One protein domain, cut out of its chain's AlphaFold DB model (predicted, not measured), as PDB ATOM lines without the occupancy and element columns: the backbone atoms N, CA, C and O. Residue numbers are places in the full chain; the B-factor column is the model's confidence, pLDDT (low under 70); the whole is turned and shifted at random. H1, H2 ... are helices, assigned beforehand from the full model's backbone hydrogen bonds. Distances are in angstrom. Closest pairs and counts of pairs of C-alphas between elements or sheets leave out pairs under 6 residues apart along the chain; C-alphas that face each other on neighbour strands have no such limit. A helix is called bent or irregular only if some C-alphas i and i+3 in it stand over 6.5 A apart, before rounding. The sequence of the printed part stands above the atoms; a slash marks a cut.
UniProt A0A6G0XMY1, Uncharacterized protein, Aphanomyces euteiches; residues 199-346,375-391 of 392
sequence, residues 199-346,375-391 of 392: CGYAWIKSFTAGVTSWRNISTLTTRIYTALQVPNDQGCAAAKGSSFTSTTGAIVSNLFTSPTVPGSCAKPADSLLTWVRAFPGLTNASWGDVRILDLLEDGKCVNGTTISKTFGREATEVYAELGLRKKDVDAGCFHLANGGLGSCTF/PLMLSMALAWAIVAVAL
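This is residues 199 to 346 and 375 to 391 of the 392 residues of an uncharacterized protein of Aphanomyces euteiches (UniProt A0A6G0XMY1). The longest helix, H10, lies side by side with H4, the two running opposite ways; H1 crosses one end of this pair, and the short helices H5 and H6 lie toward its other end. H2 follows from H1 and H3 folds back into H4, while H7, H8 and H9 form a separate crossed cluster, apart from both H4 and H10, with the unnamed residues 332 to 336 running from it into the middle of the body. The printed part has 165 residues with ten named helices, H1 to H10 in chain order, and no named strand; its class is all helix, and its helix packing is mostly crossed. It is compact, with a radius of gyration of the C-alphas of 15.3 A, and rounded, spanning 40 by 38 by 28 A.

H10 is residues 375 to 391, 22.9 A from first to last C-alpha, from C-alpha 375 at (118.018, 177.343, 104.739) to C-alpha 391 at (117.978, 171.732, 82.519). H4, residues 263 to 277, is 22.2 A long and is neither bent nor irregular, but only just: C-alphas 265 and 268 are 6.2 A apart. H1, residues 199 to 208, begins at C-alpha 199 at (124.195, 169.909, 76.160) and is 13.9 A long. H2, residues 214 to 227, is 20.1 A long and irregular, with C-alphas 215 and 218 7.8 A apart. H3, residues 232 to 239, 11.5 A long, is irregular too, with C-alphas 233 and 236 7.3 A apart. H5 is residues 280 to 284, 8.5 A long, and H6 is residues 292 to 295, 5.6 A. H7, residues 304 to 310, is 9.8 A long. H8, residues 312 to 321, is 15.4 A long and only just irregular, with C-alphas 313 and 316 6.7 A apart. H9, residues 326 to 331, is 8.6 A long.

H10, with residues 385 to 389 alone, touches H4 at a shallow tilt of 8 degrees, opposite ways; their closest C-alphas, Ala 269 and Val 389, are 6.6 A apart. H1 is about perpendicular to H10 at 86 degrees and touches its residues 390 to 391 alone, closest at the C-alphas of Gly 200 and Leu 391, 6.1 A. H1 also touches H4, at residues 263 to 265 alone, with the closest C-alphas, Cys 199 and Cys 265, 5.1 A apart. H2 touches H1 with residues 220 to 224 alone, at a steep tilt of 66 degrees; the closest C-alphas are Thr 208 and Leu 220, 6.0 A. H3 and H4 form a helical hairpin at 28 degrees and only just touch, with 3 pairs of C-alphas within 8 A, closest at Ala 239 and Gly 263, 5.2 A. H5 and H6 only just touch, also with 3 such pairs, closest at Leu 282 and Leu 293, 5.7 A. H9 touches H7 at a steep tilt of 57 degrees, closest at the C-alphas of Gly 304 and Asp 330, 4.1 A. H9 also touches H8, about perpendicular at 74 degrees, closest at the C-alphas of Thr 316 and Lys 326, 6.1 A. Every O i to N i+4 pair is within hydrogen-bond range in H1, H7, H9 and H10, against 7 of 10 in H2, 2 of 4 in H3, 8 of 11 in H4, 4 of 6 in H8 and 0 of 1 in H5, where 1 of 2 O i to N i+3 pairs is; H6 is too short for an i+4 pair.

The farthest C-alphas, Arg 313 and Thr 345, are 44.4 A apart. Residues 347 to 374 are not printed, and C-alphas 346 and 375 are 37.5 A apart across this cut. The link from H3 to H4, 23 residues, is long; in it residues 244 to 245 pair antiparallel with 251 to 252. The mean pLDDT of the printed part is 77.4, but that of H10 is 31; residues 214 to 215, 321 to 322, 339 and 375 to 391 are under 70.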
ATOM      1  N   CYS A 199     124.076 170.857  75.064       76.31
ATOM      2  CA  CYS A 199     124.195 169.909  76.160       76.31
ATOM      3  C   CYS A 199     122.858 169.550  76.799       76.31
ATOM      4  O   CYS A 199     122.673 168.369  77.096       76.31
ATOM      5  N   GLY A 200     121.911 170.499  76.811       74.19
ATOM      6  CA  GLY A 200     120.496 170.274  77.139       74.19
ATOM      7  C   GLY A 200     119.935 169.013  76.485       74.19
ATOM      8  O   GLY A 200     119.376 168.124  77.126       74.19
ATOM      9  N   TYR A 201     120.140 168.902  75.170       76.25
ATOM     10  CA  TYR A 201     119.687 167.750  74.403       76.25
ATOM     11  C   TYR A 201     120.394 166.459  74.833       76.25
ATOM     12  O   TYR A 201     119.738 165.442  75.069       76.25
ATOM     13  N   ALA A 202     121.725 166.485  74.951       80.06
ATOM     14  CA  ALA A 202     122.516 165.309  75.299       80.06
ATOM     15  C   ALA A 202     122.109 164.729  76.661       80.06
ATOM     16  O   ALA A 202     121.895 163.518  76.766       80.06
ATOM     17  N   TRP A 203     121.931 165.563  77.686       80.56
ATOM     18  CA  TRP A 203     121.505 165.118  79.011       80.56
ATOM     19  C   TRP A 203     120.070 164.620  79.037       80.56
ATOM     20  O   TRP A 203     119.831 163.512  79.529       80.56
ATOM     21  N   ILE A 204     119.128 165.365  78.446       79.25
ATOM     22  CA  ILE A 204     117.725 164.940  78.377       79.25
ATOM     23  C   ILE A 204     117.638 163.574  77.711       79.25
ATOM     24  O   ILE A 204     117.042 162.655  78.274       79.25
ATOM     25  N   LYS A 205     118.276 163.380  76.553       81.88
ATOM     26  CA  LYS A 205     118.246 162.084  75.864       81.88
ATOM     27  C   LYS A 205     118.979 160.998  76.650       81.88
ATOM     28  O   LYS A 205     118.504 159.865  76.666       81.88
ATOM     29  N   SER A 206     120.071 161.320  77.343       83.38
ATOM     30  CA  SER A 206     120.812 160.353  78.164       83.38
ATOM     31  C   SER A 206     119.976 159.837  79.337       83.38
ATOM     32  O   SER A 206     119.899 158.629  79.568       83.38
ATOM     33  N   PHE A 207     119.268 160.723  80.039       83.38
ATOM     34  CA  PHE A 207     118.380 160.337  81.135       83.38
ATOM     35  C   PHE A 207     117.093 159.663  80.650       83.38
ATOM     36  O   PHE A 207     116.616 158.718  81.281       83.38
ATOM     37  N   THR A 208     116.561 160.079  79.502       80.69
ATOM     38  CA  THR A 208     115.283 159.581  78.965       80.69
ATOM     39  C   THR A 208     115.423 158.413  77.989       80.69
ATOM     40  O   THR A 208     114.415 157.893  77.517       80.69
ATOM     41  N   ALA A 209     116.634 157.927  77.700       82.44
ATOM     42  CA  ALA A 209     116.848 156.816  76.770       82.44
ATOM     43  C   ALA A 209     116.003 155.576  77.141       82.44
ATOM     44  O   ALA A 209     116.177 154.997  78.211       82.44
ATOM     45  N   GLY A 210     115.083 155.150  76.273       78.31
ATOM     46  CA  GLY A 210     114.176 154.022  76.546       78.31
ATOM     47  C   GLY A 210     112.952 154.361  77.415       78.31
ATOM     48  O   GLY A 210     112.124 153.486  77.676       78.31
ATOM     49  N   VAL A 211     112.789 155.620  77.823       80.06
ATOM     50  CA  VAL A 211     111.557 156.151  78.417       80.06
ATOM     51  C   VAL A 211     110.676 156.657  77.280       80.06
ATOM     52  O   VAL A 211     110.941 157.694  76.684       80.06
ATOM     53  N   THR A 212     109.630 155.903  76.954       75.56
ATOM     54  CA  THR A 212     108.715 156.222  75.842       75.56
ATOM     55  C   THR A 212     107.332 156.664  76.311       75.56
ATOM     56  O   THR A 212     106.522 157.126  75.512       75.56
ATOM     57  N   SER A 213     107.035 156.517  77.605       72.62
ATOM     58  CA  SER A 213     105.768 156.936  78.199       72.62
ATOM     59  C   SER A 213     105.901 157.131  79.709       72.62
ATOM     60  O   SER A 213     106.814 156.590  80.337       72.62
ATOM     61  N   TRP A 214     104.925 157.818  80.309       67.88
ATOM     62  CA  TRP A 214     104.801 157.975  81.764       67.88
ATOM     63  C   TRP A 214     104.791 156.643  82.533       67.88
ATOM     64  O   TRP A 214     105.234 156.574  83.673       67.88
ATOM     65  N   ARG A 215     104.339 155.541  81.913       68.81
ATOM     66  CA  ARG A 215     104.323 154.215  82.562       68.81
ATOM     67  C   ARG A 215     105.727 153.692  82.887       68.81
ATOM     68  O   ARG A 215     105.853 152.781  83.697       68.81
ATOM     69  N   ASN A 216     106.760 154.277  82.282       75.69
ATOM     70  CA  ASN A 216     108.155 153.874  82.410       75.69
ATOM     71  C   ASN A 216     108.971 154.943  83.163       75.69
ATOM     72  O   ASN A 216     110.200 154.929  83.102       75.69
ATOM     73  N   ILE A 217     108.306 155.888  83.842       73.25
ATOM     74  CA  ILE A 217     108.951 157.010  84.541       73.25
ATOM     75  C   ILE A 217     109.903 156.545  85.647       73.25
ATOM     76  O   ILE A 217     110.930 157.172  85.881       73.25
ATOM     77  N   SER A 218     109.633 155.389  86.258       75.06
ATOM     78  CA  SER A 218     110.520 154.782  87.252       75.06
ATOM     79  C   SER A 218     111.927 154.523  86.707       75.06
ATOM     80  O   SER A 218     112.887 154.578  87.472       75.06
ATOM     81  N   THR A 219     112.087 154.309  85.395       80.69
ATOM     82  CA  THR A 219     113.402 154.211  84.743       80.69
ATOM     83  C   THR A 219     114.152 155.542  84.792       80.69
ATOM     84  O   THR A 219     115.337 155.553  85.123       80.69
ATOM     85  N   LEU A 220     113.471 156.663  84.512       78.56
ATOM     86  CA  LEU A 220     114.052 158.005  84.624       78.56
ATOM     87  C   LEU A 220     114.479 158.274  86.068       78.56
ATOM     88  O   LEU A 220     115.635 158.613  86.317       78.56
ATOM     89  N   THR A 221     113.580 158.046  87.026       76.12
ATOM     90  CA  THR A 221     113.886 158.265  88.441       76.12
ATOM     91  C   THR A 221     115.027 157.372  88.920       76.12
ATOM     92  O   THR A 221     115.922 157.845  89.612       76.12
ATOM     93  N   THR A 222     115.052 156.095  88.523       79.50
ATOM     94  CA  THR A 222     116.140 155.169  88.883       79.50
ATOM     95  C   THR A 222     117.481 155.650  88.336       79.50
ATOM     96  O   THR A 222     118.498 155.529  89.017       79.50
ATOM     97  N   ARG A 223     117.512 156.237  87.132       82.38
ATOM     98  CA  ARG A 223     118.736 156.829  86.578       82.38
ATOM     99  C   ARG A 223     119.175 158.073  87.326       82.38
ATOM    100  O   ARG A 223     120.347 158.154  87.661       82.38
ATOM    101  N   ILE A 224     118.262 158.993  87.634       82.00
ATOM    102  CA  ILE A 224     118.570 160.173  88.463       82.00
ATOM    103  C   ILE A 224     119.133 159.716  89.815       82.00
ATOM    104  O   ILE A 224     120.203 160.141  90.235       82.00
ATOM    105  N   TYR A 225     118.461 158.759  90.448       82.12
ATOM    106  CA  TYR A 225     118.880 158.143  91.701       82.12
ATOM    107  C   TYR A 225     120.273 157.495  91.624       82.12
ATOM    108  O   TYR A 225     121.073 157.609  92.550       82.12
ATOM    109  N   THR A 226     120.575 156.822  90.515       84.62
ATOM    110  CA  THR A 226     121.877 156.183  90.280       84.62
ATOM    111  C   THR A 226     122.962 157.211  89.952       84.62
ATOM    112  O   THR A 226     124.101 157.047  90.379       84.62
ATOM    113  N   ALA A 227     122.622 158.294  89.247       87.25
ATOM    114  CA  ALA A 227     123.530 159.403  88.961       87.25
ATOM    115  C   ALA A 227     124.008 160.083  90.253       87.25
ATOM    116  O   ALA A 227     125.193 160.372  90.392       87.25
ATOM    117  N   LEU A 228     123.120 160.217  91.246       87.81
ATOM    118  CA  LEU A 228     123.447 160.714  92.589       87.81
ATOM    119  C   LEU A 228     124.332 159.760  93.416       87.81
ATOM    120  O   LEU A 228     124.622 160.029  94.576       87.81
ATOM    121  N   GLN A 229     124.738 158.624  92.852       86.62
ATOM    122  CA  GLN A 229     125.622 157.640  93.480       86.62
ATOM    123  C   GLN A 229     126.894 157.391  92.661       86.62
ATOM    124  O   GLN A 229     127.594 156.418  92.926       86.62
ATOM    125  N   VAL A 230     127.197 158.226  91.660       87.69
ATOM    126  CA  VAL A 230     128.408 158.127  90.821       87.69
ATOM    127  C   VAL A 230     129.581 158.779  91.541       87.69
ATOM    128  O   VAL A 230     129.579 159.999  91.558       87.69
ATOM    129  N   PRO A 231     130.564 158.073  92.129       86.44
ATOM    130  CA  PRO A 231     131.667 158.714  92.865       86.44
ATOM    131  C   PRO A 231     132.401 159.800  92.050       86.44
ATOM    132  O   PRO A 231     132.459 159.704  90.823       86.44
ATOM    133  N   ASN A 232     132.988 160.812  92.708       83.25
ATOM    134  CA  ASN A 232     133.655 161.940  92.023       83.25
ATOM    135  C   ASN A 232     134.760 161.478  91.052       83.25
ATOM    136  O   ASN A 232     134.903 162.012  89.957       83.25
ATOM    137  N   ASP A 233     135.503 160.427  91.399       84.12
ATOM    138  CA  ASP A 233     136.553 159.844  90.554       84.12
ATOM    139  C   ASP A 233     136.010 158.982  89.397       84.12
ATOM    140  O   ASP A 233     136.744 158.646  88.468       84.12
ATOM    141  N   GLN A 234     134.718 158.647  89.418       88.00
ATOM    142  CA  GLN A 234     134.046 157.808  88.423       88.00
ATOM    143  C   GLN A 234     133.145 158.600  87.463       88.00
ATOM    144  O   GLN A 234     132.601 158.020  86.517       88.00
ATOM    145  N   GLY A 235     133.020 159.921  87.638       87.62
ATOM    146  CA  GLY A 235     132.211 160.785  86.771       87.62
ATOM    147  C   GLY A 235     132.581 160.669  85.287       87.62
ATOM    148  O   GLY A 235     131.701 160.594  84.431       87.62
ATOM    149  N   CYS A 236     133.876 160.556  84.967       88.62
ATOM    150  CA  CYS A 236     134.355 160.389  83.587       88.62
ATOM    151  C   CYS A 236     133.910 159.058  82.967       88.62
ATOM    152  O   CYS A 236     133.503 159.024  81.805       88.62
ATOM    153  N   ALA A 237     133.958 157.964  83.735       89.06
ATOM    154  CA  ALA A 237     133.475 156.666  83.276       89.06
ATOM    155  C   ALA A 237     131.961 156.718  83.030       89.06
ATOM    156  O   ALA A 237     131.505 156.353  81.945       89.06
ATOM    157  N   ALA A 238     131.202 157.269  83.982       90.06
ATOM    158  CA  ALA A 238     129.760 157.433  83.859       90.06
ATOM    159  C   ALA A 238     129.377 158.283  82.634       90.06
ATOM    160  O   ALA A 238     128.584 157.835  81.811       90.06
ATOM    161  N   ALA A 239     129.987 159.460  82.449       89.38
ATOM    162  CA  ALA A 239     129.701 160.365  81.330       89.38
ATOM    163  C   ALA A 239     130.007 159.756  79.948       89.38
ATOM    164  O   ALA A 239     129.375 160.120  78.958       89.38
ATOM    165  N   LYS A 240     130.943 158.800  79.877       89.06
ATOM    166  CA  LYS A 240     131.252 158.010  78.670       89.06
ATOM    167  C   LYS A 240     130.305 156.827  78.448       89.06
ATOM    168  O   LYS A 240     130.463 156.103  77.468       89.06
ATOM    169  N   GLY A 241     129.373 156.585  79.368       88.44
ATOM    170  CA  GLY A 241     128.534 155.387  79.393       88.44
ATOM    171  C   GLY A 241     129.304 154.102  79.706       88.44
ATOM    172  O   GLY A 241     128.883 153.017  79.314       88.44
ATOM    173  N   SER A 242     130.460 154.213  80.364       90.44
ATOM    174  CA  SER A 242     131.218 153.063  80.860       90.44
ATOM    175  C   SER A 242     130.679 152.618  82.217       90.44
ATOM    176  O   SER A 242     130.089 153.405  82.960       90.44
ATOM    177  N   SER A 243     130.906 151.351  82.565       92.00
ATOM    178  CA  SER A 243     130.559 150.859  83.896       92.00
ATOM    179  C   SER A 243     131.387 151.541  84.982       92.00
ATOM    180  O   SER A 243     132.581 151.767  84.791       92.00
ATOM    181  N   PHE A 244     130.783 151.771  86.141       91.38
ATOM    182  CA  PHE A 244     131.452 152.294  87.328       91.38
ATOM    183  C   PHE A 244     130.969 151.563  88.582       91.38
ATOM    184  O   PHE A 244     129.950 150.872  88.563       91.38
ATOM    185  N   THR A 245     131.703 151.716  89.679       91.56
ATOM    186  CA  THR A 245     131.256 151.243  90.996       91.56
ATOM    187  C   THR A 245     130.558 152.394  91.706       91.56
ATOM    188  O   THR A 245     131.149 153.461  91.855       91.56
ATOM    189  N   SER A 246     129.300 152.208  92.099       88.00
ATOM    190  CA  SER A 246     128.541 153.216  92.839       88.00
ATOM    191  C   SER A 246     129.106 153.422  94.244       88.00
ATOM    192  O   SER A 246     129.848 152.596  94.778       88.00
ATOM    193  N   THR A 247     128.660 154.485  94.906       83.25
ATOM    194  CA  THR A 247     128.933 154.733  96.331       83.25
ATOM    195  C   THR A 247     128.416 153.632  97.270       83.25
ATOM    196  O   THR A 247     128.853 153.538  98.414       83.25
ATOM    197  N   THR A 248     127.512 152.770  96.798       81.69
ATOM    198  CA  THR A 248     127.012 151.585  97.518       81.69
ATOM    199  C   THR A 248     127.817 150.312  97.228       81.69
ATOM    200  O   THR A 248     127.500 149.250  97.758       81.69
ATOM    201  N   GLY A 249     128.859 150.396  96.392       85.00
ATOM    202  CA  GLY A 249     129.686 149.260  95.977       85.00
ATOM    203  C   GLY A 249     129.074 148.412  94.858       85.00
ATOM    204  O   GLY A 249     129.659 147.403  94.464       85.00
ATOM    205  N   ALA A 250     127.908 148.795  94.329       88.81
ATOM    206  CA  ALA A 250     127.270 148.092  93.225       88.81
ATOM    207  C   ALA A 250     127.921 148.477  91.891       88.81
ATOM    208  O   ALA A 250     128.193 149.647  91.630       88.81
ATOM    209  N   ILE A 251     128.132 147.498  91.010       91.25
ATOM    210  CA  ILE A 251     128.573 147.779  89.642       91.25
ATOM    211  C   ILE A 251     127.371 148.286  88.846       91.25
ATOM    212  O   ILE A 251     126.377 147.580  88.677       91.25
ATOM    213  N   VAL A 252     127.481 149.506  88.330       90.88
ATOM    214  CA  VAL A 252     126.487 150.137  87.466       90.88
ATOM    215  C   VAL A 252     127.037 150.161  86.050       90.88
ATOM    216  O   VAL A 252     128.027 150.833  85.784       90.88
ATOM    217  N   SER A 253     126.393 149.451  85.124       87.56
ATOM    218  CA  SER A 253     126.809 149.398  83.713       87.56
ATOM    219  C   SER A 253     125.922 150.208  82.764       87.56
ATOM    220  O   SER A 253     126.307 150.432  81.625       87.56
ATOM    221  N   ASN A 254     124.731 150.627  83.211       81.88
ATOM    222  CA  ASN A 254     123.657 151.087  82.320       81.88
ATOM    223  C   ASN A 254     123.077 152.458  82.714       81.88
ATOM    224  O   ASN A 254     121.908 152.727  82.426       81.88
ATOM    225  N   LEU A 255     123.842 153.307  83.414       86.19
ATOM    226  CA  LEU A 255     123.366 154.656  83.747       86.19
ATOM    227  C   LEU A 255     123.125 155.462  82.465       86.19
ATOM    228  O   LEU A 255     122.002 155.892  82.206       86.19
ATOM    229  N   PHE A 256     124.170 155.572  81.642       87.50
ATOM    230  CA  PHE A 256     124.126 156.118  80.291       87.50
ATOM    231  C   PHE A 256     124.668 155.068  79.328       87.50
ATOM    232  O   PHE A 256     125.635 154.379  79.644       87.50
ATOM    233  N   THR A 257     124.036 154.911  78.169       79.06
ATOM    234  CA  THR A 257     124.384 153.854  77.212       79.06
ATOM    235  C   THR A 257     124.461 154.419  75.806       79.06
ATOM    236  O   THR A 257     123.571 155.153  75.379       79.06
ATOM    237  N   SER A 258     125.495 154.024  75.063       75.56
ATOM    238  CA  SER A 258     125.646 154.352  73.640       75.56
ATOM    239  C   SER A 258     124.374 154.004  72.837       75.56
ATOM    240  O   SER A 258     123.741 152.984  73.129       75.56
ATOM    241  N   PRO A 259     123.974 154.820  71.841       75.31
ATOM    242  CA  PRO A 259     124.674 155.998  71.309       75.31
ATOM    243  C   PRO A 259     124.421 157.297  72.089       75.31
ATOM    244  O   PRO A 259     124.893 158.351  71.681       75.31
ATOM    245  N   THR A 260     123.660 157.252  73.182       78.38
ATOM    246  CA  THR A 260     123.167 158.448  73.870       78.38
ATOM    247  C   THR A 260     123.799 158.558  75.253       78.38
ATOM    248  O   THR A 260     123.292 158.018  76.237       78.38
ATOM    249  N   VAL A 261     124.943 159.234  75.299       86.38
ATOM    250  CA  VAL A 261     125.682 159.538  76.529       86.38
ATOM    251  C   VAL A 261     125.878 161.051  76.649       86.38
ATOM    252  O   VAL A 261     125.940 161.715  75.611       86.38
ATOM    253  N   PRO A 262     126.019 161.609  77.867       84.62
ATOM    254  CA  PRO A 262     126.286 163.035  78.023       84.62
ATOM    255  C   PRO A 262     127.617 163.438  77.376       84.62
ATOM    256  O   PRO A 262     127.721 164.514  76.804       84.62
ATOM    257  N   GLY A 263     128.639 162.578  77.432       87.19
ATOM    258  CA  GLY A 263     129.928 162.858  76.804       87.19
ATOM    259  C   GLY A 263     130.562 164.143  77.341       87.19
ATOM    260  O   GLY A 263     130.550 164.407  78.549       87.19
ATOM    261  N   SER A 264     131.102 164.960  76.439       86.25
ATOM    262  CA  SER A 264     131.742 166.234  76.788       86.25
ATOM    263  C   SER A 264     130.793 167.239  77.455       86.25
ATOM    264  O   SER A 264     131.256 168.087  78.222       86.25
ATOM    265  N   CYS A 265     129.476 167.069  77.299       83.81
ATOM    266  CA  CYS A 265     128.455 167.860  77.988       83.81
ATOM    267  C   CYS A 265     128.372 167.644  79.496       83.81
ATOM    268  O   CYS A 265     127.693 168.402  80.189       83.81
ATOM    269  N   ALA A 266     129.096 166.663  80.035       84.69
ATOM    270  CA  ALA A 266     129.265 166.556  81.473       84.69
ATOM    271  C   ALA A 266     130.192 167.645  82.047       84.69
ATOM    272  O   ALA A 266     130.071 167.984  83.221       84.69
ATOM    273  N   LYS A 267     131.091 168.235  81.240       83.56
ATOM    274  CA  LYS A 267     132.069 169.230  81.718       83.56
ATOM    275  C   LYS A 267     131.438 170.537  82.218       83.56
ATOM    276  O   LYS A 267     131.864 170.998  83.269       83.56
ATOM    277  N   PRO A 268     130.448 171.153  81.544       79.50
ATOM    278  CA  PRO A 268     129.794 172.348  82.082       79.50
ATOM    279  C   PRO A 268     129.088 172.092  83.419       79.50
ATOM    280  O   PRO A 268     129.213 172.898  84.338       79.50
ATOM    281  N   ALA A 269     128.417 170.942  83.563       79.94
ATOM    282  CA  ALA A 269     127.804 170.541  84.830       79.94
ATOM    283  C   ALA A 269     128.865 170.354  85.933       79.94
ATOM    284  O   ALA A 269     128.684 170.844  87.046       79.94
ATOM    285  N   ASP A 270     130.002 169.731  85.604       83.12
ATOM    286  CA  ASP A 270     131.156 169.592  86.503       83.12
ATOM    287  C   ASP A 270     131.694 170.943  86.979       83.12
ATOM    288  O   ASP A 270     131.877 171.168  88.176       83.12
ATOM    289  N   SER A 271     131.917 171.864  86.038       84.00
ATOM    290  CA  SER A 271     132.404 173.216  86.309       84.00
ATOM    291  C   SER A 271     131.431 173.989  87.193       84.00
ATOM    292  O   SER A 271     131.861 174.653  88.136       84.00
ATOM    293  N   LEU A 272     130.125 173.878  86.930       83.38
ATOM    294  CA  LEU A 272     129.092 174.516  87.737       83.38
ATOM    295  C   LEU A 272     129.098 173.982  89.173       83.38
ATOM    296  O   LEU A 272     129.125 174.769  90.117       83.38
ATOM    297  N   LEU A 273     129.111 172.659  89.353       84.31
ATOM    298  CA  LEU A 273     129.127 172.049  90.683       84.31
ATOM    299  C   LEU A 273     130.432 172.343  91.432       84.31
ATOM    300  O   LEU A 273     130.399 172.635  92.627       84.31
ATOM    301  N   THR A 274     131.567 172.350  90.729       85.62
ATOM    302  CA  THR A 274     132.875 172.739  91.280       85.62
ATOM    303  C   THR A 274     132.872 174.198  91.738       85.62
ATOM    304  O   THR A 274     133.376 174.513  92.816       85.62
ATOM    305  N   TRP A 275     132.268 175.097  90.956       87.44
ATOM    306  CA  TRP A 275     132.117 176.504  91.322       87.44
ATOM    307  C   TRP A 275     131.214 176.685  92.547       87.44
ATOM    308  O   TRP A 275     131.598 177.382  93.484       87.44
ATOM    309  N   VAL A 276     130.062 176.006  92.589       86.38
ATOM    310  CA  VAL A 276     129.146 176.036  93.743       86.38
ATOM    311  C   VAL A 276     129.831 175.502  95.000       86.38
ATOM    312  O   VAL A 276     129.731 176.121  96.056       86.38
ATOM    313  N   ARG A 277     130.582 174.399  94.898       86.62
ATOM    314  CA  ARG A 277     131.343 173.814  96.014       86.62
ATOM    315  C   ARG A 277     132.315 174.806  96.662       86.62
ATOM    316  O   ARG A 277     132.599 174.676  97.851       86.62
ATOM    317  N   ALA A 278     132.806 175.797  95.916       89.81
ATOM    318  CA  ALA A 278     133.736 176.806  96.418       89.81
ATOM    319  C   ALA A 278     133.071 177.924  97.247       89.81
ATOM    320  O   ALA A 278     133.772 178.787  97.778       89.81
ATOM    321  N   PHE A 279     131.741 177.937  97.378       87.88
ATOM    322  CA  PHE A 279     131.026 178.978  98.117       87.88
ATOM    323  C   PHE A 279     131.293 178.893  99.632       87.88
ATOM    324  O   PHE A 279     130.959 177.879 100.256       87.88
ATOM    325  N   PRO A 280     131.813 179.964 100.269       88.31
ATOM    326  CA  PRO A 280     132.149 179.961 101.697       88.31
ATOM    327  C   PRO A 280     130.955 179.651 102.607       88.31
ATOM    328  O   PRO A 280     131.095 179.008 103.647       88.31
ATOM    329  N   GLY A 281     129.759 180.079 102.204       85.38
ATOM    330  CA  GLY A 281     128.528 179.857 102.949       85.38
ATOM    331  C   GLY A 281     128.185 178.382 103.117       85.38
ATOM    332  O   GLY A 281     127.560 178.037 104.116       85.38
ATOM    333  N   LEU A 282     128.619 177.504 102.203       84.69
ATOM    334  CA  LEU A 282     128.294 176.075 102.256       84.69
ATOM    335  C   LEU A 282     128.971 175.346 103.416       84.69
ATOM    336  O   LEU A 282     128.454 174.322 103.858       84.69
ATOM    337  N   THR A 283     130.087 175.863 103.941       86.00
ATOM    338  CA  THR A 283     130.871 175.189 104.989       86.00
ATOM    339  C   THR A 283     130.024 174.808 106.203       86.00
ATOM    340  O   THR A 283     130.182 173.707 106.737       86.00
ATOM    341  N   ASN A 284     129.102 175.694 106.592       78.88
ATOM    342  CA  ASN A 284     128.249 175.550 107.774       78.88
ATOM    343  C   ASN A 284     126.771 175.355 107.425       78.88
ATOM    344  O   ASN A 284     125.909 175.462 108.296       78.88
ATOM    345  N   ALA A 285     126.460 175.137 106.153       81.31
ATOM    346  CA  ALA A 285     125.091 175.128 105.696       81.31
ATOM    347  C   ALA A 285     124.489 173.724 105.800       81.31
ATOM    348  O   ALA A 285     125.076 172.741 105.337       81.31
ATOM    349  N   SER A 286     123.302 173.637 106.396       80.56
ATOM    350  CA  SER A 286     122.598 172.376 106.594       80.56
ATOM    351  C   SER A 286     121.119 172.461 106.232       80.56
ATOM    352  O   SER A 286     120.503 173.528 106.236       80.56
ATOM    353  N   TRP A 287     120.552 171.300 105.918       78.00
ATOM    354  CA  TRP A 287     119.128 171.076 105.725       78.00
ATOM    355  C   TRP A 287     118.701 169.883 106.588       78.00
ATOM    356  O   TRP A 287     118.990 168.724 106.281       78.00
ATOM    357  N   GLY A 288     118.079 170.182 107.732       82.38
ATOM    358  CA  GLY A 288     117.941 169.202 108.810       82.38
ATOM    359  C   GLY A 288     119.319 168.721 109.274       82.38
ATOM    360  O   GLY A 288     120.218 169.531 109.500       82.38
ATOM    361  N   ASP A 289     119.490 167.403 109.340       86.12
ATOM    362  CA  ASP A 289     120.755 166.755 109.714       86.12
ATOM    363  C   ASP A 289     121.739 166.614 108.532       86.12
ATOM    364  O   ASP A 289     122.823 166.051 108.680       86.12
ATOM    365  N   VAL A 290     121.374 167.096 107.338       84.00
ATOM    366  CA  VAL A 290     122.221 167.025 106.143       84.00
ATOM    367  C   VAL A 290     123.108 168.261 106.065       84.00
ATOM    368  O   VAL A 290     122.610 169.356 105.807       84.00
ATOM    369  N   ARG A 291     124.428 168.105 106.214       86.81
ATOM    370  CA  ARG A 291     125.388 169.145 105.816       86.81
ATOM    371  C   ARG A 291     125.461 169.169 104.294       86.81
ATOM    372  O   ARG A 291     125.834 168.181 103.672       86.81
ATOM    373  N   ILE A 292     125.112 170.297 103.685       83.94
ATOM    374  CA  ILE A 292     124.997 170.393 102.224       83.94
ATOM    375  C   ILE A 292     126.326 170.152 101.520       83.94
ATOM    376  O   ILE A 292     126.357 169.519 100.468       83.94
ATOM    377  N   LEU A 293     127.425 170.617 102.109       87.00
ATOM    378  CA  LEU A 293     128.743 170.447 101.515       87.00
ATOM    379  C   LEU A 293     129.165 168.966 101.423       87.00
ATOM    380  O   LEU A 293     129.940 168.623 100.538       87.00
ATOM    381  N   ASP A 294     128.580 168.069 102.228       88.25
ATOM    382  CA  ASP A 294     128.826 166.621 102.134       88.25
ATOM    383  C   ASP A 294     128.241 166.004 100.847       88.25
ATOM    384  O   ASP A 294     128.622 164.896 100.479       88.25
ATOM    385  N   LEU A 295     127.336 166.703 100.144       86.88
ATOM    386  CA  LEU A 295     126.886 166.315  98.801       86.88
ATOM    387  C   LEU A 295     127.917 166.651  97.722       86.88
ATOM    388  O   LEU A 295     127.778 166.160  96.611       86.88
ATOM    389  N   LEU A 296     128.888 167.519  98.004       86.44
ATOM    390  CA  LEU A 296     129.827 168.038  97.010       86.44
ATOM    391  C   LEU A 296     131.290 167.685  97.333       86.44
ATOM    392  O   LEU A 296     132.126 167.663  96.438       86.44
ATOM    393  N   GLU A 297     131.639 167.432  98.591       86.12
ATOM    394  CA  GLU A 297     133.011 167.114  99.001       86.12
ATOM    395  C   GLU A 297     133.486 165.735  98.514       86.12
ATOM    396  O   GLU A 297     132.743 164.754  98.500       86.12
ATOM    397  N   ASP A 298     134.773 165.638  98.175       82.12
ATOM    398  CA  ASP A 298     135.379 164.375  97.747       82.12
ATOM    399  C   ASP A 298     135.347 163.329  98.860       82.12
ATOM    400  O   ASP A 298     135.699 163.596 100.012       82.12
ATOM    401  N   GLY A 299     134.935 162.111  98.503       81.69
ATOM    402  CA  GLY A 299     134.819 161.003  99.452       81.69
ATOM    403  C   GLY A 299     133.739 161.211 100.520       81.69
ATOM    404  O   GLY A 299     133.688 160.448 101.487       81.69
ATOM    405  N   LYS A 300     132.886 162.230 100.369       87.62
ATOM    406  CA  LYS A 300     131.704 162.452 101.198       87.62
ATOM    407  C   LYS A 300     130.447 162.068 100.433       87.62
ATOM    408  O   LYS A 300     130.404 162.052  99.208       87.62
ATOM    409  N   CYS A 301     129.429 161.710 101.196       87.12
ATOM    410  CA  CYS A 301     128.074 161.560 100.710       87.12
ATOM    411  C   CYS A 301     127.116 161.715 101.884       87.12
ATOM    412  O   CYS A 301     127.482 161.541 103.051       87.12
ATOM    413  N   VAL A 302     125.858 161.959 101.564       89.12
ATOM    414  CA  VAL A 302     124.775 162.003 102.532       89.12
ATOM    415  C   VAL A 302     124.088 160.649 102.559       89.12
ATOM    416  O   VAL A 302     123.652 160.134 101.532       89.12
ATOM    417  N   ASN A 303     123.970 160.059 103.747       90.31
ATOM    418  CA  ASN A 303     123.238 158.811 103.915       90.31
ATOM    419  C   ASN A 303     121.745 159.025 103.610       90.31
ATOM    420  O   ASN A 303     121.118 159.953 104.127       90.31
ATOM    421  N   GLY A 304     121.157 158.136 102.813       87.44
ATOM    422  CA  GLY A 304     119.748 158.213 102.437       87.44
ATOM    423  C   GLY A 304     118.778 158.200 103.602       87.44
ATOM    424  O   GLY A 304     117.753 158.871 103.556       87.44
ATOM    425  N   THR A 305     119.120 157.509 104.688       91.00
ATOM    426  CA  THR A 305     118.313 157.511 105.911       91.00
ATOM    427  C   THR A 305     118.226 158.917 106.505       91.00
ATOM    428  O   THR A 305     117.176 159.300 107.021       91.00
ATOM    429  N   THR A 306     119.302 159.705 106.421       89.38
ATOM    430  CA  THR A 306     119.313 161.108 106.852       89.38
ATOM    431  C   THR A 306     118.410 161.954 105.957       89.38
ATOM    432  O   THR A 306     117.587 162.702 106.473       89.38
ATOM    433  N   ILE A 307     118.474 161.765 104.636       83.69
ATOM    434  CA  ILE A 307     117.594 162.454 103.674       83.69
ATOM    435  C   ILE A 307     116.123 162.133 103.963       83.69
ATOM    436  O   ILE A 307     115.303 163.038 104.108       83.69
ATOM    437  N   SER A 308     115.792 160.850 104.125       85.44
ATOM    438  CA  SER A 308     114.445 160.389 104.470       85.44
ATOM    439  C   SER A 308     113.936 160.976 105.784       85.44
ATOM    440  O   SER A 308     112.752 161.276 105.901       85.44
ATOM    441  N   LYS A 309     114.807 161.132 106.790       86.31
ATOM    442  CA  LYS A 309     114.449 161.785 108.058       86.31
ATOM    443  C   LYS A 309     114.145 163.264 107.857       86.31
ATOM    444  O   LYS A 309     113.166 163.737 108.424       86.31
ATOM    445  N   THR A 310     114.927 163.960 107.034       79.62
ATOM    446  CA  THR A 310     114.692 165.375 106.729       79.62
ATOM    447  C   THR A 310     113.366 165.592 105.991       79.62
ATOM    448  O   THR A 310     112.657 166.542 106.303       79.62
ATOM    449  N   PHE A 311     112.975 164.684 105.088       74.25
ATOM    450  CA  PHE A 311     111.642 164.697 104.460       74.25
ATOM    451  C   PHE A 311     110.502 164.260 105.404       74.25
ATOM    452  O   PHE A 311     109.326 164.445 105.097       74.25
ATOM    453  N   GLY A 312     110.813 163.671 106.560       81.19
ATOM    454  CA  GLY A 312     109.823 163.302 107.567       81.19
ATOM    455  C   GLY A 312     108.764 162.316 107.060       81.19
ATOM    456  O   GLY A 312     109.073 161.300 106.435       81.19
ATOM    457  N   ARG A 313     107.491 162.585 107.380       74.88
ATOM    458  CA  ARG A 313     106.362 161.704 107.017       74.88
ATOM    459  C   ARG A 313     106.093 161.674 105.510       74.88
ATOM    460  O   ARG A 313     105.667 160.639 105.006       74.88
ATOM    461  N   GLU A 314     106.417 162.756 104.812       76.25
ATOM    462  CA  GLU A 314     106.193 162.922 103.372       76.25
ATOM    463  C   GLU A 314     107.172 162.095 102.532       76.25
ATOM    464  O   GLU A 314     106.881 161.776 101.385       76.25
ATOM    465  N   ALA A 315     108.303 161.663 103.104       73.62
ATOM    466  CA  ALA A 315     109.330 160.907 102.384       73.62
ATOM    467  C   ALA A 315     108.756 159.686 101.646       73.62
ATOM    468  O   ALA A 315     109.113 159.412 100.506       73.62
ATOM    469  N   THR A 316     107.838 158.953 102.284       77.62
ATOM    470  CA  THR A 316     107.251 157.743 101.686       77.62
ATOM    471  C   THR A 316     106.342 158.076 100.506       77.62
ATOM    472  O   THR A 316     106.371 157.355  99.511       77.62
ATOM    473  N   GLU A 317     105.566 159.154 100.607       76.44
ATOM    474  CA  GLU A 317     104.670 159.622  99.546       76.44
ATOM    475  C   GLU A 317     105.491 160.147  98.363       76.44
ATOM    476  O   GLU A 317     105.335 159.647  97.251       76.44
ATOM    477  N   VAL A 318     106.475 161.014  98.627       72.25
ATOM    478  CA  VAL A 318     107.407 161.543  97.618       72.25
ATOM    479  C   VAL A 318     108.138 160.411  96.892       72.25
ATOM    480  O   VAL A 318     108.210 160.392  95.666       72.25
ATOM    481  N   TYR A 319     108.670 159.422  97.615       78.56
ATOM    482  CA  TYR A 319     109.352 158.296  96.972       78.56
ATOM    483  C   TYR A 319     108.394 157.425  96.164       78.56
ATOM    484  O   TYR A 319     108.759 157.005  95.068       78.56
ATOM    485  N   ALA A 320     107.176 157.183  96.653       75.69
ATOM    486  CA  ALA A 320     106.179 156.402  95.930       75.69
ATOM    487  C   ALA A 320     105.750 157.087  94.622       75.69
ATOM    488  O   ALA A 320     105.673 156.414  93.592       75.69
ATOM    489  N   GLU A 321     105.546 158.406  94.634       69.94
ATOM    490  CA  GLU A 321     105.255 159.203  93.434       69.94
ATOM    491  C   GLU A 321     106.392 159.146  92.411       69.94
ATOM    492  O   GLU A 321     106.159 159.054  91.206       69.94
ATOM    493  N   LEU A 322     107.631 159.112  92.898       67.94
ATOM    494  CA  LEU A 322     108.827 158.961  92.078       67.94
ATOM    495  C   LEU A 322     109.090 157.502  91.648       67.94
ATOM    496  O   LEU A 322     110.010 157.246  90.868       67.94
ATOM    497  N   GLY A 323     108.295 156.535  92.116       74.62
ATOM    498  CA  GLY A 323     108.466 155.109  91.819       74.62
ATOM    499  C   GLY A 323     109.655 154.455  92.534       74.62
ATOM    500  O   GLY A 323     110.133 153.406  92.104       74.62
ATOM    501  N   LEU A 324     110.141 155.066  93.614       77.44
ATOM    502  CA  LEU A 324     111.226 154.577  94.460       77.44
ATOM    503  C   LEU A 324     110.669 153.896  95.709       77.44
ATOM    504  O   LEU A 324     109.644 154.284  96.268       77.44
ATOM    505  N   ARG A 325     111.388 152.892  96.214       83.75
ATOM    506  CA  ARG A 325     111.088 152.320  97.530       83.75
ATOM    507  C   ARG A 325     111.962 153.014  98.561       83.75
ATOM    508  O   ARG A 325     113.180 153.049  98.402       83.75
ATOM    509  N   LYS A 326     111.365 153.473  99.664       84.44
ATOM    510  CA  LYS A 326     112.089 154.122 100.771       84.44
ATOM    511  C   LYS A 326     113.325 153.335 101.222       84.44
ATOM    512  O   LYS A 326     114.375 153.923 101.414       84.44
ATOM    513  N   LYS A 327     113.221 152.006 101.325       87.44
ATOM    514  CA  LYS A 327     114.347 151.134 101.704       87.44
ATOM    515  C   LYS A 327     115.553 151.234 100.762       87.44
ATOM    516  O   LYS A 327     116.678 151.078 101.215       87.44
ATOM    517  N   ASP A 328     115.310 151.463  99.470       83.44
ATOM    518  CA  ASP A 328     116.375 151.590  98.480       83.44
ATOM    519  C   ASP A 328     117.033 152.959  98.673       83.44
ATOM    520  O   ASP A 328     118.251 153.048  98.762       83.44
ATOM    521  N   VAL A 329     116.229 154.012  98.874       83.06
ATOM    522  CA  VAL A 329     116.735 155.349  99.215       83.06
ATOM    523  C   VAL A 329     117.565 155.322 100.494       83.06
ATOM    524  O   VAL A 329     118.711 155.747 100.455       83.06
ATOM    525  N   ASP A 330     117.045 154.760 101.583       88.75
ATOM    526  CA  ASP A 330     117.707 154.694 102.891       88.75
ATOM    527  C   ASP A 330     119.069 153.987 102.859       88.75
ATOM    528  O   ASP A 330     119.957 154.340 103.635       88.75
ATOM    529  N   ALA A 331     119.226 152.996 101.974       87.75
ATOM    530  CA  ALA A 331     120.467 152.248 101.780       87.75
ATOM    531  C   ALA A 331     121.509 153.003 100.932       87.75
ATOM    532  O   ALA A 331     122.665 152.584 100.865       87.75
ATOM    533  N   GLY A 332     121.103 154.090 100.271       85.44
ATOM    534  CA  GLY A 332     121.942 154.880  99.382       85.44
ATOM    535  C   GLY A 332     122.881 155.851 100.103       85.44
ATOM    536  O   GLY A 332     122.677 156.245 101.254       85.44
ATOM    537  N   CYS A 333     123.905 156.272  99.368       88.38
ATOM    538  CA  CYS A 333     124.906 157.260  99.760       88.38
ATOM    539  C   CYS A 333     124.968 158.295  98.631       88.38
ATOM    540  O   CYS A 333     125.476 158.007  97.547       88.38
ATOM    541  N   PHE A 334     124.348 159.454  98.858       86.81
ATOM    542  CA  PHE A 334     124.039 160.441  97.822       86.81
ATOM    543  C   PHE A 334     125.069 161.543  97.779       86.81
ATOM    544  O   PHE A 334     125.438 162.097  98.813       86.81
ATOM    545  N   HIS A 335     125.477 161.900  96.578       86.19
ATOM    546  CA  HIS A 335     126.369 163.013  96.327       86.19
ATOM    547  C   HIS A 335     126.203 163.475  94.875       86.19
ATOM    548  O   HIS A 335     125.589 162.803  94.045       86.19
ATOM    549  N   LEU A 336     126.692 164.668  94.587       84.50
ATOM    550  CA  LEU A 336     126.672 165.294  93.280       84.50
ATOM    551  C   LEU A 336     128.091 165.226  92.745       84.50
ATOM    552  O   LEU A 336     128.945 165.998  93.184       84.50
ATOM    553  N   ALA A 337     128.317 164.301  91.810       80.25
ATOM    554  CA  ALA A 337     129.616 164.107  91.191       80.25
ATOM    555  C   ALA A 337     130.164 165.448  90.685       80.25
ATOM    556  O   ALA A 337     129.579 166.066  89.796       80.25
ATOM    557  N   ASN A 338     131.260 165.899  91.286       74.38
ATOM    558  CA  ASN A 338     131.960 167.109  90.885       74.38
ATOM    559  C   ASN A 338     133.467 166.900  91.027       74.38
ATOM    560  O   ASN A 338     133.945 166.300  91.988       74.38
ATOM    561  N   GLY A 339     134.211 167.383  90.048       65.50
ATOM    562  CA  GLY A 339     135.608 167.058  89.847       65.50
ATOM    563  C   GLY A 339     135.814 165.819  88.971       65.50
ATOM    564  O   GLY A 339     134.936 164.991  88.742       65.50
ATOM    565  N   GLY A 340     137.032 165.698  88.439       71.12
ATOM    566  CA  GLY A 340     137.464 164.535  87.655       71.12
ATOM    567  C   GLY A 340     137.093 164.566  86.168       71.12
ATOM    568  O   GLY A 340     137.624 163.762  85.398       71.12
ATOM    569  N   LEU A 341     136.259 165.513  85.715       81.81
ATOM    570  CA  LEU A 341     135.916 165.649  84.293       81.81
ATOM    571  C   LEU A 341     136.857 166.579  83.515       81.81
ATOM    572  O   LEU A 341     136.958 166.450  82.292       81.81
ATOM    573  N   GLY A 342     137.624 167.439  84.195       72.00
ATOM    574  CA  GLY A 342     138.599 168.341  83.564       72.00
ATOM    575  C   GLY A 342     139.670 167.625  82.726       72.00
ATOM    576  O   GLY A 342     139.983 168.060  81.618       72.00
ATOM    577  N   SER A 343     140.174 166.480  83.197       77.25
ATOM    578  CA  SER A 343     141.138 165.631  82.476       77.25
ATOM    579  C   SER A 343     140.481 164.556  81.603       77.25
ATOM    580  O   SER A 343     141.173 163.760  80.970       77.25
ATOM    581  N   CYS A 344     139.147 164.494  81.566       84.81
ATOM    582  CA  CYS A 344     138.427 163.484  80.807       84.81
ATOM    583  C   CYS A 344     138.465 163.821  79.306       84.81
ATOM    584  O   CYS A 344     137.978 164.867  78.854       84.81
ATOM    585  N   THR A 345     139.062 162.925  78.520       85.06
ATOM    586  CA  THR A 345     139.040 162.997  77.055       85.06
ATOM    587  C   THR A 345     137.759 162.368  76.536       85.06
ATOM    588  O   THR A 345     137.519 161.182  76.777       85.06
ATOM    589  N   PHE A 346     136.965 163.152  75.820       85.19
ATOM    590  CA  PHE A 346     135.758 162.711  75.135       85.19
ATOM    591  C   PHE A 346     136.004 162.684  73.625       85.19
ATOM    592  O   PHE A 346     136.876 163.395  73.126       85.19
ATOM    593  N   PRO A 375     118.058 178.609 105.483       33.22
ATOM    594  CA  PRO A 375     118.018 177.343 104.739       33.22
ATOM    595  C   PRO A 375     117.476 177.496 103.307       33.22
ATOM    596  O   PRO A 375     117.694 176.627 102.467       33.22
ATOM    597  N   LEU A 376     116.831 178.626 103.004       36.59
ATOM    598  CA  LEU A 376     116.224 178.903 101.711       36.59
ATOM    599  C   LEU A 376     117.211 179.303 100.606       36.59
ATOM    600  O   LEU A 376     117.060 178.918  99.453       36.59
ATOM    601  N   MET A 377     118.253 180.062 100.941       33.78
ATOM    602  CA  MET A 377     119.288 180.453  99.970       33.78
ATOM    603  C   MET A 377     120.057 179.230  99.469       33.78
ATOM    604  O   MET A 377     120.468 179.135  98.315       33.78
ATOM    605  N   LEU A 378     120.178 178.257 100.364       33.66
ATOM    606  CA  LEU A 378     120.795 176.970 100.143       33.66
ATOM    607  C   LEU A 378     119.873 176.018  99.384       33.66
ATOM    608  O   LEU A 378     120.329 175.350  98.464       33.66
ATOM    609  N   SER A 379     118.576 175.995  99.715       28.30
ATOM    610  CA  SER A 379     117.579 175.239  98.956       28.30
ATOM    611  C   SER A 379     117.370 175.823  97.565       28.30
ATOM    612  O   SER A 379     117.096 175.063  96.654       28.30
ATOM    613  N   MET A 380     117.535 177.134  97.363       30.30
ATOM    614  CA  MET A 380     117.571 177.749  96.038       30.30
ATOM    615  C   MET A 380     118.857 177.388  95.303       30.30
ATOM    616  O   MET A 380     118.759 176.981  94.161       30.30
ATOM    617  N   ALA A 381     120.040 177.455  95.921       30.30
ATOM    618  CA  ALA A 381     121.284 177.029  95.274       30.30
ATOM    619  C   ALA A 381     121.276 175.533  94.908       30.30
ATOM    620  O   ALA A 381     121.696 175.178  93.814       30.30
ATOM    621  N   LEU A 382     120.728 174.662  95.767       32.88
ATOM    622  CA  LEU A 382     120.507 173.245  95.464       32.88
ATOM    623  C   LEU A 382     119.391 173.031  94.457       32.88
ATOM    624  O   LEU A 382     119.554 172.208  93.574       32.88
ATOM    625  N   ALA A 383     118.267 173.738  94.562       30.66
ATOM    626  CA  ALA A 383     117.199 173.631  93.580       30.66
ATOM    627  C   ALA A 383     117.697 174.112  92.226       30.66
ATOM    628  O   ALA A 383     117.397 173.458  91.253       30.66
ATOM    629  N   TRP A 384     118.502 175.170  92.148       31.59
ATOM    630  CA  TRP A 384     119.144 175.637  90.924       31.59
ATOM    631  C   TRP A 384     120.282 174.729  90.475       31.59
ATOM    632  O   TRP A 384     120.455 174.611  89.280       31.59
ATOM    633  N   ALA A 385     121.016 174.051  91.359       29.33
ATOM    634  CA  ALA A 385     122.008 173.046  90.968       29.33
ATOM    635  C   ALA A 385     121.340 171.758  90.469       29.33
ATOM    636  O   ALA A 385     121.775 171.196  89.480       29.33
ATOM    637  N   ILE A 386     120.246 171.319  91.092       31.80
ATOM    638  CA  ILE A 386     119.432 170.167  90.680       31.80
ATOM    639  C   ILE A 386     118.645 170.506  89.412       31.80
ATOM    640  O   ILE A 386     118.566 169.685  88.511       31.80
ATOM    641  N   VAL A 387     118.095 171.717  89.316       29.14
ATOM    642  CA  VAL A 387     117.426 172.240  88.121       29.14
ATOM    643  C   VAL A 387     118.445 172.514  87.027       29.14
ATOM    644  O   VAL A 387     118.138 172.217  85.895       29.14
ATOM    645  N   ALA A 388     119.661 172.979  87.310       29.17
ATOM    646  CA  ALA A 388     120.723 173.078  86.311       29.17
ATOM    647  C   ALA A 388     121.210 171.691  85.890       29.17
ATOM    648  O   ALA A 388     121.431 171.485  84.718       29.17
ATOM    649  N   VAL A 389     121.278 170.703  86.780       29.17
ATOM    650  CA  VAL A 389     121.542 169.297  86.410       29.17
ATOM    651  C   VAL A 389     120.350 168.655  85.673       29.17
ATOM    652  O   VAL A 389     120.517 167.634  85.016       29.17
ATOM    653  N   ALA A 390     119.148 169.235  85.771       25.89
ATOM    654  CA  ALA A 390     117.941 168.780  85.076       25.89
ATOM    655  C   ALA A 390     117.564 169.620  83.833       25.89
ATOM    656  O   ALA A 390     116.674 169.213  83.087       25.89
ATOM    657  N   LEU A 391     118.184 170.792  83.634       25.47
ATOM    658  CA  LEU A 391     117.978 171.732  82.519       25.47
ATOM    659  C   LEU A 391     119.232 171.903  81.643       25.47
ATOM    660  O   LEU A 391     119.099 172.390  80.520       25.47
TER     661      LEU A 391